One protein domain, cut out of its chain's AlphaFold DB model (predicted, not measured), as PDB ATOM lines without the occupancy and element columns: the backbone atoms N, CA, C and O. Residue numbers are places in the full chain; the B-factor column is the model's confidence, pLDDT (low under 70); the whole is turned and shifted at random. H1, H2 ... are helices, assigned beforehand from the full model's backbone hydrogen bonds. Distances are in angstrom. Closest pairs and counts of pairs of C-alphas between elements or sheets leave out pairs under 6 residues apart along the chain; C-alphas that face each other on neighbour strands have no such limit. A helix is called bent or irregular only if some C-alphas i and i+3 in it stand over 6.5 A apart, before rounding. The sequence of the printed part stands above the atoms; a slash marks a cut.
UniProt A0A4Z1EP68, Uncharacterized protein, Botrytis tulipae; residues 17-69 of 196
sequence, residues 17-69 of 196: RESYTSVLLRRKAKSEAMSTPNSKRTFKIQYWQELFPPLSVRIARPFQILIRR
ATOM      1  N   ARG A  17     212.630 127.664 229.365       63.81
ATOM      2  CA  ARG A  17     212.756 129.122 229.319       63.81
ATOM      3  C   ARG A  17     211.381 129.720 229.019       63.81
ATOM      4  O   ARG A  17     210.778 129.419 227.989       63.81
ATOM      5  N   GLU A  18     210.890 130.562 229.930       69.62
ATOM      6  CA  GLU A  18     209.605 131.261 229.810       69.62
ATOM      7  C   GLU A  18     209.381 131.807 228.390       69.62
ATOM      8  O   GLU A  18     210.044 132.749 227.957       69.62
ATOM      9  N   SER A  19     208.403 131.240 227.678       68.00
ATOM     10  CA  SER A  19     208.014 131.669 226.325       68.00
ATOM     11  C   SER A  19     206.903 132.731 226.328       68.00
ATOM     12  O   SER A  19     206.365 133.091 225.284       68.00
ATOM     13  N   TYR A  20     206.524 133.246 227.503       68.19
ATOM     14  CA  TYR A  20     205.389 134.156 227.640       68.19
ATOM     15  C   TYR A  20     205.783 135.592 227.253       68.19
ATOM     16  O   TYR A  20     206.404 136.329 228.024       68.19
ATOM     17  N   THR A  21     205.404 136.003 226.042       70.56
ATOM     18  CA  THR A  21     205.817 137.259 225.388       70.56
ATOM     19  C   THR A  21     205.593 138.508 226.245       70.56
ATOM     20  O   THR A  21     206.442 139.400 226.279       70.56
ATOM     21  N   SER A  22     204.496 138.582 227.004       66.56
ATOM     22  CA  SER A  22     204.225 139.758 227.841       66.56
ATOM     23  C   SER A  22     205.177 139.880 229.038       66.56
ATOM     24  O   SER A  22     205.390 140.982 229.536       66.56
ATOM     25  N   VAL A  23     205.761 138.776 229.518       69.31
ATOM     26  CA  VAL A  23     206.751 138.793 230.610       69.31
ATOM     27  C   VAL A  23     208.100 139.284 230.091       69.31
ATOM     28  O   VAL A  23     208.753 140.087 230.757       69.31
ATOM     29  N   LEU A  24     208.483 138.888 228.872       78.50
ATOM     30  CA  LEU A  24     209.695 139.376 228.207       78.50
ATOM     31  C   LEU A  24     209.645 140.894 227.986       78.50
ATOM     32  O   LEU A  24     210.586 141.600 228.349       78.50
ATOM     33  N   LEU A  25     208.518 141.408 227.484       74.56
ATOM     34  CA  LEU A  25     208.309 142.848 227.300       74.56
ATOM     35  C   LEU A  25     208.348 143.613 228.633       74.56
ATOM     36  O   LEU A  25     208.964 144.673 228.721       74.56
ATOM     37  N   ARG A  26     207.778 143.045 229.704       70.88
ATOM     38  CA  ARG A  26     207.826 143.633 231.053       70.88
ATOM     39  C   ARG A  26     209.231 143.646 231.656       70.88
ATOM     40  O   ARG A  26     209.600 144.620 232.308       70.88
ATOM     41  N   ARG A  27     210.034 142.596 231.445       75.06
ATOM     42  CA  ARG A  27     211.442 142.555 231.887       75.06
ATOM     43  C   ARG A  27     212.286 143.593 231.157       75.06
ATOM     44  O   ARG A  27     213.086 144.268 231.800       75.06
ATOM     45  N   LYS A  28     212.057 143.761 229.852       78.75
ATOM     46  CA  LYS A  28     212.717 144.791 229.046       78.75
ATOM     47  C   LYS A  28     212.366 146.202 229.539       78.75
ATOM     48  O   LYS A  28     213.271 146.963 229.862       78.75
ATOM     49  N   ALA A  29     211.080 146.487 229.764       74.19
ATOM     50  CA  ALA A  29     210.624 147.760 230.334       74.19
ATOM     51  C   ALA A  29     211.185 148.027 231.750       74.19
ATOM     52  O   ALA A  29     211.539 149.156 232.085       74.19
ATOM     53  N   LYS A  30     211.329 146.987 232.587       71.19
ATOM     54  CA  LYS A  30     211.953 147.098 233.918       71.19
ATOM     55  C   LYS A  30     213.439 147.456 233.836       71.19
ATOM     56  O   LYS A  30     213.912 148.234 234.661       71.19
ATOM     57  N   SER A  31     214.163 146.880 232.874       73.12
ATOM     58  CA  SER A  31     215.577 147.189 232.633       73.12
ATOM     59  C   SER A  31     215.762 148.662 232.263       73.12
ATOM     60  O   SER A  31     216.645 149.320 232.803       73.12
ATOM     61  N   GLU A  32     214.886 149.198 231.411       68.88
ATOM     62  CA  GLU A  32     214.896 150.606 230.987       68.88
ATOM     63  C   GLU A  32     214.497 151.565 232.130       68.88
ATOM     64  O   GLU A  32     215.089 152.634 232.294       68.88
ATOM     65  N   ALA A  33     213.569 151.155 233.000       64.94
ATOM     66  CA  ALA A  33     213.148 151.921 234.176       64.94
ATOM     67  C   ALA A  33     214.197 151.975 235.311       64.94
ATOM     68  O   ALA A  33     214.084 152.792 236.229       64.94
ATOM     69  N   MET A  34     215.223 151.116 235.287       64.19
ATOM     70  CA  MET A  34     216.208 151.000 236.372       64.19
ATOM     71  C   MET A  34     217.318 152.068 236.312       64.19
ATOM     72  O   MET A  34     217.998 152.293 237.317       64.19
ATOM     73  N   SER A  35     217.438 152.763 235.178       66.38
ATOM     74  CA  SER A  35     218.375 153.865 234.906       66.38
ATOM     75  C   SER A  35     218.036 155.169 235.644       66.38
ATOM     76  O   SER A  35     218.902 156.022 235.806       66.38
ATOM     77  N   THR A  36     216.795 155.342 236.118       65.31
ATOM     78  CA  THR A  36     216.313 156.612 236.694       65.31
ATOM     79  C   THR A  36     215.772 156.397 238.119       65.31
ATOM     80  O   THR A  36     214.846 155.601 238.300       65.31
ATOM     81  N   PRO A  37     216.280 157.095 239.158       62.03
ATOM     82  CA  PRO A  37     215.887 156.862 240.555       62.03
ATOM     83  C   PRO A  37     214.385 157.037 240.827       62.03
ATOM     84  O   PRO A  37     213.787 156.221 241.529       62.03
ATOM     85  N   ASN A  38     213.753 158.046 240.215       64.81
ATOM     86  CA  ASN A  38     212.314 158.298 240.352       64.81
ATOM     87  C   ASN A  38     211.451 157.238 239.642       64.81
ATOM     88  O   ASN A  38     210.365 156.918 240.113       64.81
ATOM     89  N   SER A  39     211.953 156.632 238.562       60.91
ATOM     90  CA  SER A  39     211.222 155.630 237.771       60.91
ATOM     91  C   SER A  39     211.029 154.305 238.526       60.91
ATOM     92  O   SER A  39     209.970 153.680 238.447       60.91
ATOM     93  N   LYS A  40     211.994 153.909 239.374       60.88
ATOM     94  CA  LYS A  40     211.915 152.663 240.169       60.88
ATOM     95  C   LYS A  40     210.730 152.634 241.139       60.88
ATOM     96  O   LYS A  40     210.123 151.577 241.335       60.88
ATOM     97  N   ARG A  41     210.404 153.771 241.769       59.81
ATOM     98  CA  ARG A  41     209.303 153.871 242.744       59.81
ATOM     99  C   ARG A  41     207.948 153.796 242.041       59.81
ATOM    100  O   ARG A  41     207.080 153.045 242.484       59.81
ATOM    101  N   THR A  42     207.815 154.487 240.912       63.03
ATOM    102  CA  THR A  42     206.614 154.483 240.066       63.03
ATOM    103  C   THR A  42     206.351 153.093 239.482       63.03
ATOM    104  O   THR A  42     205.239 152.585 239.590       63.03
ATOM    105  N   PHE A  43     207.391 152.404 238.995       67.56
ATOM    106  CA  PHE A  43     207.280 151.054 238.433       67.56
ATOM    107  C   PHE A  43     206.801 150.006 239.452       67.56
ATOM    108  O   PHE A  43     205.987 149.149 239.119       67.56
ATOM    109  N   LYS A  44     207.267 150.056 240.711       66.00
ATOM    110  CA  LYS A  44     206.852 149.088 241.749       66.00
ATOM    111  C   LYS A  44     205.388 149.274 242.163       66.00
ATOM    112  O   LYS A  44     204.700 148.284 242.389       66.00
ATOM    113  N   ILE A  45     204.917 150.518 242.257       68.62
ATOM    114  CA  ILE A  45     203.517 150.835 242.583       68.62
ATOM    115  C   ILE A  45     202.605 150.426 241.420       68.62
ATOM    116  O   ILE A  45     201.617 149.725 241.632       68.62
ATOM    117  N   GLN A  46     203.002 150.758 240.191       73.88
ATOM    118  CA  GLN A  46     202.278 150.386 238.978       73.88
ATOM    119  C   GLN A  46     202.236 148.864 238.765       73.88
ATOM    120  O   GLN A  46     201.210 148.324 238.366       73.88
ATOM    121  N   TYR A  47     203.301 148.143 239.124       71.69
ATOM    122  CA  TYR A  47     203.346 146.682 239.044       71.69
ATOM    123  C   TYR A  47     202.253 146.008 239.881       71.69
ATOM    124  O   TYR A  47     201.523 145.160 239.372       71.69
ATOM    125  N   TRP A  48     202.117 146.377 241.159       69.94
ATOM    126  CA  TRP A  48     201.102 145.773 242.026       69.94
ATOM    127  C   TRP A  48     199.682 146.181 241.620       69.94
ATOM    128  O   TRP A  48     198.769 145.359 241.692       69.94
ATOM    129  N   GLN A  49     199.502 147.403 241.114       73.56
ATOM    130  CA  GLN A  49     198.220 147.866 240.577       73.56
ATOM    131  C   GLN A  49     197.825 147.164 239.268       73.56
ATOM    132  O   GLN A  49     196.644 146.942 239.045       73.56
ATOM    133  N   GLU A  50     198.776 146.750 238.430       72.38
ATOM    134  CA  GLU A  50     198.490 145.998 237.201       72.38
ATOM    135  C   GLU A  50     198.376 144.483 237.408       72.38
ATOM    136  O   GLU A  50     197.854 143.782 236.540       72.38
ATOM    137  N   LEU A  51     198.890 143.944 238.515       72.44
ATOM    138  CA  LEU A  51     198.923 142.500 238.743       72.44
ATOM    139  C   LEU A  51     197.632 141.984 239.386       72.44
ATOM    140  O   LEU A  51     197.069 140.994 238.921       72.44
ATOM    141  N   PHE A  52     197.150 142.644 240.443       76.94
ATOM    142  CA  PHE A  52     196.023 142.140 241.231       76.94
ATOM    143  C   PHE A  52     194.657 142.203 240.521       76.94
ATOM    144  O   PHE A  52     193.933 141.205 240.584       76.94
ATOM    145  N   PRO A  53     194.286 143.286 239.807       77.88
ATOM    146  CA  PRO A  53     192.970 143.383 239.173       77.88
ATOM    147  C   PRO A  53     192.710 142.356 238.056       77.88
ATOM    148  O   PRO A  53     191.647 141.739 238.054       77.88
ATOM    149  N   PRO A  54     193.627 142.095 237.101       78.81
ATOM    150  CA  PRO A  54     193.368 141.096 236.066       78.81
ATOM    151  C   PRO A  54     193.488 139.665 236.596       78.81
ATOM    152  O   PRO A  54     192.862 138.764 236.038       78.81
ATOM    153  N   LEU A  55     194.271 139.438 237.655       80.00
ATOM    154  CA  LEU A  55     194.407 138.121 238.271       80.00
ATOM    155  C   LEU A  55     193.111 137.703 238.973       80.00
ATOM    156  O   LEU A  55     192.632 136.592 238.743       80.00
ATOM    157  N   SER A  56     192.498 138.599 239.751       80.38
ATOM    158  CA  SER A  56     191.231 138.311 240.435       80.38
ATOM    159  C   SER A  56     190.100 138.037 239.442       80.38
ATOM    160  O   SER A  56     189.340 137.088 239.619       80.38
ATOM    161  N   VAL A  57     190.048 138.777 238.330       79.75
ATOM    162  CA  VAL A  57     189.072 138.544 237.257       79.75
ATOM    163  C   VAL A  57     189.300 137.194 236.575       79.75
ATOM    164  O   VAL A  57     188.344 136.480 236.289       79.75
ATOM    165  N   ARG A  58     190.554 136.803 236.320       78.81
ATOM    166  CA  ARG A  58     190.873 135.506 235.693       78.81
ATOM    167  C   ARG A  58     190.550 134.322 236.599       78.81
ATOM    168  O   ARG A  58     190.095 133.308 236.085       78.81
ATOM    169  N   ILE A  59     190.728 134.469 237.911       85.38
ATOM    170  CA  ILE A  59     190.359 133.449 238.903       85.38
ATOM    171  C   ILE A  59     188.838 133.390 239.095       85.38
ATOM    172  O   ILE A  59     188.286 132.306 239.224       85.38
ATOM    173  N   ALA A  60     188.134 134.524 239.054       86.06
ATOM    174  CA  ALA A  60     186.679 134.563 239.212       86.06
ATOM    175  C   ALA A  60     185.912 134.046 237.979       86.06
ATOM    176  O   ALA A  60     184.799 133.536 238.106       86.06
ATOM    177  N   ARG A  61     186.500 134.140 236.778       82.56
ATOM    178  CA  ARG A  61     185.903 133.664 235.516       82.56
ATOM    179  C   ARG A  61     185.458 132.195 235.528       82.56
ATOM    180  O   ARG A  61     184.309 131.963 235.158       82.56
ATOM    181  N   PRO A  62     186.279 131.205 235.924       84.06
ATOM    182  CA  PRO A  62     185.847 129.807 235.965       84.06
ATOM    183  C   PRO A  62     184.649 129.584 236.900       84.06
ATOM    184  O   PRO A  62     183.706 128.898 236.513       84.06
ATOM    185  N   PHE A  63     184.606 130.243 238.063       87.81
ATOM    186  CA  PHE A  63     183.442 130.185 238.960       87.81
ATOM    187  C   PHE A  63     182.200 130.837 238.343       87.81
ATOM    188  O   PHE A  63     181.095 130.306 238.432       87.81
ATOM    189  N   GLN A  64     182.377 131.962 237.651       84.44
ATOM    190  CA  GLN A  64     181.281 132.643 236.972       84.44
ATOM    191  C   GLN A  64     180.719 131.814 235.805       84.44
ATOM    192  O   GLN A  64     179.510 131.824 235.581       84.44
ATOM    193  N   ILE A  65     181.569 131.077 235.082       87.12
ATOM    194  CA  ILE A  65     181.161 130.148 234.018       87.12
ATOM    195  C   ILE A  65     180.372 128.973 234.608       87.12
ATOM    196  O   ILE A  65     179.318 128.638 234.069       87.12
ATOM    197  N   LEU A  66     180.829 128.410 235.731       86.44
ATOM    198  CA  LEU A  66     180.160 127.307 236.429       86.44
ATOM    199  C   LEU A  66     178.742 127.688 236.900       86.44
ATOM    200  O   LEU A  66     177.807 126.900 236.783       86.44
ATOM    201  N   ILE A  67     178.568 128.912 237.406       88.00
ATOM    202  CA  ILE A  67     177.279 129.392 237.925       88.00
ATOM    203  C   ILE A  67     176.341 129.844 236.795       88.00
ATOM    204  O   ILE A  67     175.141 129.597 236.863       88.00
ATOM    205  N   ARG A  68     176.857 130.498 235.741       87.56
ATOM    206  CA  ARG A  68     176.012 131.032 234.652       87.56
ATOM    207  C   ARG A  68     175.622 130.016 233.584       87.56
ATOM    208  O   ARG A  68     174.696 130.293 232.825       87.56
ATOM    209  N   ARG A  69     176.330 128.890 233.447       92.56
ATOM    210  CA  ARG A  69     176.041 127.882 232.414       92.56
ATOM    211  C   ARG A  69     175.327 126.672 233.043       92.56
ATOM    212  O   ARG A  69     176.009 125.774 233.535       92.56
TER     213      ARG A  69
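What this domain is: This is residues 17 to 69 of the 196 residues of an uncharacterized protein of Botrytis tulipae (UniProt A0A4Z1EP68). One long helix, H2, makes the length of the domain, and a much shorter helix, H1, folds back from its first end, so that the two form a lopsided helical hairpin, a narrow V that meets only near the turn. Residues 48 to 69, of which 48 to 68 belong to H2, stick out as a long free arm. The printed part has 53 residues with two named helices, H1 then H2, and no named strand; the class is all helix. It is extended, with a radius of gyration of the C-alphas of 15.7 A, and flat, spanning 50 by 26 by 11 A.

Where its parts are: H2 is residues 37 to 68, 47.9 A from first to last C-alpha, from C-alpha 37 at (215.887, 156.862, 240.555) to C-alpha 68 at (176.012, 131.032, 234.652). It has a kink of 35 degrees near residue 62 and is only just irregular: C-alphas 59 and 62 are 6.50 A apart. H1 is residues 21 to 33, 18.6 A long, beginning with C-alpha 21 at (205.817, 137.259, 225.388).

How they stand to each other: H2 and H1 form a helical hairpin over a tight link of 3 residues. They run opposite ways at a shallow tilt of 21 degrees, with centres 16.9 A apart. They touch with residues 39 to 43 of H2 and residues 30 to 33 of H1 alone; the closest C-alphas, those of Ser 39 and Ala 33, are 5.5 A apart. In H1 every O i to N i+4 pair is within hydrogen-bond range; in H2, 22 of 28 are.

The domain as a whole: The two C-alphas farthest apart, those of Pro 37 and Arg 69, are 49.9 A apart. Residues 17 to 25, of which 21 to 25 belong to H1, stand free. The printed part has no cut. The mean pLDDT of the printed part is 73.9; it is under 70 at residues 17 to 20, 22 to 23, 32 to 45 and 48.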